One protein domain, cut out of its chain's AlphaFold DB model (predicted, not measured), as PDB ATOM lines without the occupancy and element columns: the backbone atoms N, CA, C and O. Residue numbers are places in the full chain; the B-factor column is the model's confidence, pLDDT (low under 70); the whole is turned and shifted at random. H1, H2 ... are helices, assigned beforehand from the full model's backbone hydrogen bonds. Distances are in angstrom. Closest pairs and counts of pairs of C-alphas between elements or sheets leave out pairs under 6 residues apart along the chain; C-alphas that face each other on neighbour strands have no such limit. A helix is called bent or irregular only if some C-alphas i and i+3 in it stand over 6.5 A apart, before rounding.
ATOM      1  N   GLU A  46     196.508  74.992  72.042       52.75
ATOM      2  CA  GLU A  46     195.093  74.568  71.955       52.75
ATOM      3  C   GLU A  46     194.069  75.657  72.352       52.75
ATOM      4  O   GLU A  46     192.917  75.614  71.929       52.75
ATOM      5  N   GLN A  47     194.464  76.684  73.114       50.91
ATOM      6  CA  GLN A  47     193.559  77.780  73.498       50.91
ATOM      7  C   GLN A  47     193.396  78.878  72.434       50.91
ATOM      8  O   GLN A  47     192.452  79.658  72.529       50.91
ATOM      9  N   ASN A  48     194.283  78.963  71.435       52.62
ATOM     10  CA  ASN A  48     194.204  80.000  70.397       52.62
ATOM     11  C   ASN A  48     193.305  79.567  69.223       52.62
ATOM     12  O   ASN A  48     192.584  80.375  68.638       52.62
ATOM     13  N   GLU A  49     193.267  78.265  68.939       54.78
ATOM     14  CA  GLU A  49     192.511  77.713  67.812       54.78
ATOM     15  C   GLU A  49     190.994  77.842  68.012       54.78
ATOM     16  O   GLU A  49     190.261  78.149  67.075       54.78
ATOM     17  N   GLN A  50     190.498  77.702  69.247       53.25
ATOM     18  CA  GLN A  50     189.060  77.764  69.536       53.25
ATOM     19  C   GLN A  50     188.454  79.161  69.311       53.25
ATOM     20  O   GLN A  50     187.336  79.276  68.804       53.25
ATOM     21  N   SER A  51     189.213  80.222  69.611       57.41
ATOM     22  CA  SER A  51     188.854  81.606  69.271       57.41
ATOM     23  C   SER A  51     188.954  81.907  67.773       57.41
ATOM     24  O   SER A  51     188.227  82.769  67.274       57.41
ATOM     25  N   ASP A  52     189.812  81.189  67.045       58.88
ATOM     26  CA  ASP A  52     189.945  81.334  65.597       58.88
ATOM     27  C   ASP A  52     188.795  80.651  64.849       58.88
ATOM     28  O   ASP A  52     188.261  81.241  63.912       58.88
ATOM     29  N   TYR A  53     188.306  79.487  65.297       61.62
ATOM     30  CA  TYR A  53     187.126  78.858  64.685       61.62
ATOM     31  C   TYR A  53     185.866  79.726  64.793       61.62
ATOM     32  O   TYR A  53     185.081  79.772  63.848       61.62
ATOM     33  N   GLN A  54     185.680  80.449  65.904       65.38
ATOM     34  CA  GLN A  54     184.553  81.377  66.068       65.38
ATOM     35  C   GLN A  54     184.632  82.552  65.084       65.38
ATOM     36  O   GLN A  54     183.646  82.854  64.415       65.38
ATOM     37  N   LYS A  55     185.819  83.149  64.912       67.06
ATOM     38  CA  LYS A  55     186.048  84.214  63.920       67.06
ATOM     39  C   LYS A  55     185.918  83.728  62.479       67.06
ATOM     40  O   LYS A  55     185.417  84.463  61.634       67.06
ATOM     41  N   ILE A  56     186.360  82.502  62.191       68.88
ATOM     42  CA  ILE A  56     186.172  81.878  60.878       68.88
ATOM     43  C   ILE A  56     184.675  81.739  60.601       68.88
ATOM     44  O   ILE A  56     184.233  82.105  59.518       68.88
ATOM     45  N   PHE A  57     183.884  81.289  61.580       68.69
ATOM     46  CA  PHE A  57     182.442  81.104  61.420       68.69
ATOM     47  C   PHE A  57     181.685  82.421  61.209       68.69
ATOM     48  O   PHE A  57     180.811  82.480  60.350       68.69
ATOM     49  N   GLU A  58     182.057  83.495  61.910       70.25
ATOM     50  CA  GLU A  58     181.493  84.838  61.684       70.25
ATOM     51  C   GLU A  58     181.719  85.337  60.244       70.25
ATOM     52  O   GLU A  58     180.892  86.063  59.702       70.25
ATOM     53  N   GLN A  59     182.799  84.904  59.584       65.12
ATOM     54  CA  GLN A  59     183.095  85.241  58.184       65.12
ATOM     55  C   GLN A  59     182.463  84.273  57.168       65.12
ATOM     56  O   GLN A  59     182.456  84.557  55.966       65.12
ATOM     57  N   VAL A  60     181.916  83.134  57.612       72.19
ATOM     58  CA  VAL A  60     181.252  82.168  56.722       72.19
ATOM     59  C   VAL A  60     179.957  82.747  56.149       72.19
ATOM     60  O   VAL A  60     179.647  82.452  54.997       72.19
ATOM     61  N   ASP A  61     179.245  83.622  56.864       68.69
ATOM     62  CA  ASP A  61     178.016  84.258  56.360       68.69
ATOM     63  C   ASP A  61     178.270  85.113  55.105       68.69
ATOM     64  O   ASP A  61     177.513  85.040  54.131       68.69
ATOM     65  N   ASP A  62     179.386  85.841  55.057       73.56
ATOM     66  CA  ASP A  62     179.798  86.601  53.870       73.56
ATOM     67  C   ASP A  62     180.179  85.676  52.705       73.56
ATOM     68  O   ASP A  62     179.885  85.964  51.540       73.56
ATOM     69  N   ILE A  63     180.820  84.542  53.003       76.94
ATOM     70  CA  ILE A  63     181.194  83.525  52.010       76.94
ATOM     71  C   ILE A  63     179.939  82.871  51.427       76.94
ATOM     72  O   ILE A  63     179.810  82.760  50.208       76.94
ATOM     73  N   VAL A  64     178.990  82.482  52.276       75.19
ATOM     74  CA  VAL A  64     177.711  81.881  51.878       75.19
ATOM     75  C   VAL A  64     176.877  82.876  51.074       75.19
ATOM     76  O   VAL A  64     176.289  82.489  50.060       75.19
ATOM     77  N   THR A  65     176.884  84.156  51.449       74.38
ATOM     78  CA  THR A  65     176.209  85.222  50.698       74.38
ATOM     79  C   THR A  65     176.809  85.362  49.297       74.38
ATOM     80  O   THR A  65     176.082  85.247  48.309       74.38
ATOM     81  N   LYS A  66     178.138  85.444  49.173       75.06
ATOM     82  CA  LYS A  66     178.836  85.483  47.872       75.06
ATOM     83  C   LYS A  66     178.620  84.212  47.039       75.06
ATOM     84  O   LYS A  66     178.433  84.278  45.829       75.06
ATOM     85  N   LEU A  67     178.563  83.036  47.666       70.06
ATOM     86  CA  LEU A  67     178.191  81.775  47.007       70.06
ATOM     87  C   LEU A  67     176.739  81.779  46.515       70.06
ATOM     88  O   LEU A  67     176.433  81.236  45.450       70.06
ATOM     89  N   SER A  68     175.835  82.399  47.268       70.12
ATOM     90  CA  SER A  68     174.439  82.547  46.867       70.12
ATOM     91  C   SER A  68     174.261  83.553  45.722       70.12
ATOM     92  O   SER A  68     173.394  83.333  44.876       70.12
ATOM     93  N   GLU A  69     175.140  84.552  45.601       75.50
ATOM     94  CA  GLU A  69     175.258  85.441  44.433       75.50
ATOM     95  C   GLU A  69     175.871  84.741  43.208       75.50
ATOM     96  O   GLU A  69     175.578  85.108  42.072       75.50
ATOM     97  N   LEU A  70     176.652  83.674  43.409       73.38
ATOM     98  CA  LEU A  70     177.167  82.816  42.335       73.38
ATOM     99  C   LEU A  70     176.129  81.798  41.815       73.38
ATOM    100  O   LEU A  70     176.343  81.195  40.762       73.38
ATOM    101  N   LYS A  71     174.971  81.611  42.480       70.31
ATOM    102  CA  LYS A  71     173.865  80.755  41.979       70.31
ATOM    103  C   LYS A  71     173.475  81.006  40.515       70.31
ATOM    104  O   LYS A  71     173.297  80.011  39.806       70.31
ATOM    105  N   PRO A  72     173.246  82.249  40.047       77.44
ATOM    106  CA  PRO A  72     172.926  82.511  38.643       77.44
ATOM    107  C   PRO A  72     174.018  81.995  37.701       77.44
ATOM    108  O   PRO A  72     173.706  81.293  36.744       77.44
ATOM    109  N   ILE A  73     175.287  82.202  38.047       77.50
ATOM    110  CA  ILE A  73     176.429  81.742  37.252       77.50
ATOM    111  C   ILE A  73     176.485  80.204  37.219       77.50
ATOM    112  O   ILE A  73     176.643  79.603  36.160       77.50
ATOM    113  N   ILE A  74     176.235  79.526  38.344       71.62
ATOM    114  CA  ILE A  74     176.144  78.054  38.393       71.62
ATOM    115  C   ILE A  74     174.988  77.531  37.515       71.62
ATOM    116  O   ILE A  74     175.113  76.477  36.883       71.62
ATOM    117  N   LYS A  75     173.859  78.252  37.437       73.50
ATOM    118  CA  LYS A  75     172.747  77.902  36.531       73.50
ATOM    119  C   LYS A  75     173.137  78.041  35.058       73.50
ATOM    120  O   LYS A  75     172.715  77.203  34.263       73.50
ATOM    121  N   GLU A  76     173.943  79.036  34.710       76.94
ATOM    122  CA  GLU A  76     174.449  79.252  33.348       76.94
ATOM    123  C   GLU A  76     175.548  78.251  32.955       76.94
ATOM    124  O   GLU A  76     175.630  77.842  31.798       76.94
ATOM    125  N   ILE A  77     176.334  77.767  33.919       78.62
ATOM    126  CA  ILE A  77     177.375  76.743  33.708       78.62
ATOM    127  C   ILE A  77     176.779  75.322  33.606       78.62
ATOM    128  O   ILE A  77     177.375  74.410  33.028       78.62
ATOM    129  N   LYS A  78     175.561  75.113  34.116       76.31
ATOM    130  CA  LYS A  78     174.827  73.834  34.104       76.31
ATOM    131  C   LYS A  78     174.798  73.107  32.738       76.31
ATOM    132  O   LYS A  78     175.066  71.902  32.721       76.31
ATOM    133  N   PRO A  79     174.503  73.761  31.594       79.31
ATOM    134  CA  PRO A  79     174.587  73.122  30.277       79.31
ATOM    135  C   PRO A  79     176.004  72.656  29.913       79.31
ATOM    136  O   PRO A  79     176.144  71.568  29.353       79.31
ATOM    137  N   PHE A  80     177.046  73.404  30.278       81.88
ATOM    138  CA  PHE A  80     178.443  73.033  30.022       81.88
ATOM    139  C   PHE A  80     178.881  71.835  30.871       81.88
ATOM    140  O   PHE A  80     179.490  70.900  30.356       81.88
ATOM    141  N   VAL A  81     178.481  71.784  32.145       79.31
ATOM    142  CA  VAL A  81     178.753  70.631  33.026       79.31
ATOM    143  C   VAL A  81     178.081  69.363  32.499       79.31
ATOM    144  O   VAL A  81     178.677  68.290  32.533       79.31
ATOM    145  N   ASN A  82     176.869  69.469  31.944       76.38
ATOM    146  CA  ASN A  82     176.202  68.336  31.299       76.38
ATOM    147  C   ASN A  82     176.941  67.839  30.046       76.38
ATOM    148  O   ASN A  82     176.903  66.642  29.761       76.38
ATOM    149  N   GLN A  83     177.605  68.725  29.302       82.06
ATOM    150  CA  GLN A  83     178.433  68.346  28.153       82.06
ATOM    151  C   GLN A  83     179.739  67.677  28.604       82.06
ATOM    152  O   GLN A  83     180.063  66.599  28.113       82.06
ATOM    153  N   ILE A  84     180.423  68.233  29.609       84.81
ATOM    154  CA  ILE A  84     181.641  67.643  30.194       84.81
ATOM    155  C   ILE A  84     181.337  66.269  30.809       84.81
ATOM    156  O   ILE A  84     182.060  65.304  30.578       84.81
ATOM    157  N   LYS A  85     180.212  66.129  31.519       82.38
ATOM    158  CA  LYS A  85     179.776  64.850  32.095       82.38
ATOM    159  C   LYS A  85     179.518  63.775  31.036       82.38
ATOM    160  O   LYS A  85     179.722  62.600  31.318       82.38
ATOM    161  N   LYS A  86     179.064  64.147  29.835       81.88
ATOM    162  CA  LYS A  86     178.914  63.200  28.718       81.88
ATOM    163  C   LYS A  86     180.267  62.741  28.173       81.88
ATOM    164  O   LYS A  86     180.385  61.574  27.834       81.88
ATOM    165  N   LEU A  87     181.269  63.622  28.143       80.44
ATOM    166  CA  LEU A  87     182.628  63.288  27.698       80.44
ATOM    167  C   LEU A  87     183.339  62.310  28.645       80.44
ATOM    168  O   LEU A  87     184.101  61.482  28.176       80.44
ATOM    169  N   PHE A  88     183.059  62.376  29.948       80.88
ATOM    170  CA  PHE A  88     183.617  61.456  30.953       80.88
ATOM    171  C   PHE A  88     182.810  60.162  31.156       80.88
ATOM    172  O   PHE A  88     183.231  59.299  31.922       80.88
ATOM    173  N   LYS A  89     181.618  60.045  30.554       71.44
ATOM    174  CA  LYS A  89     180.745  58.862  30.679       71.44
ATOM    175  C   LYS A  89     180.840  57.911  29.470       71.44
ATOM    176  O   LYS A  89     180.272  56.822  29.537       71.44
ATOM    177  N   ASN A  90     181.534  58.315  28.406       54.22
ATOM    178  CA  ASN A  90     181.979  57.437  27.318       54.22
ATOM    179  C   ASN A  90     183.382  56.904  27.610       54.22
ATOM    180  O   ASN A  90     183.685  55.817  27.079       54.22
TER     181      ASN A  90
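This is residues 46 to 90 of the 90 residues of an uncharacterized protein of Aeribacillus pallidus (UniProt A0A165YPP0). The domain is a thin, flat arch: two helices, H1 and then H2, follow each other end to end along one curved line and do not fold back on each other. Each helix is kinked on the way, and a short tail of residues 88 to 90 ends the arch, which has no packed core. The printed part has 45 residues, with two named helices and no named strand, and its class is all helix. It is extended, with a radius of gyration of the C-alphas of 17.8 A, and its C-alphas span 52 by 24 by 6 A.

The longest helix is H1, residues 46 to 69, which has a kink of 33 degrees near residue 57. H1 is neither bent nor irregular, but only just: C-alphas 58 and 61 are 6.4 A apart. A tight link of one residue, Leu 70, joins it to H2, residues 71 to 87. The two helices meet only through their link. H2 has a kink of 43 degrees near residue 79 and is only just irregular, with C-alphas 76 and 79 at 6.9 A. Of the O i to N i+4 pairs, 15 of 20 in H1 and 11 of 13 in H2 are within hydrogen-bond range.

H1 begins at C-alpha 46, (195.093, 74.568, 71.955), and is 35.6 A long from first to last C-alpha. H2 begins at C-alpha 71, (173.865, 80.755, 41.979), and ends 24.2 A away at C-alpha 87, (182.628, 63.288, 27.698).

The C-alphas of Gln 47 and Asn 90, the two farthest apart, are 51.8 A from each other. Residues 46 to 90 stand free. The printed part has no cut and ends at the chain's last residue. The mean pLDDT of the printed part is 70.9; residues 46 to 57, 59, 61 and 90 of this model are under 70.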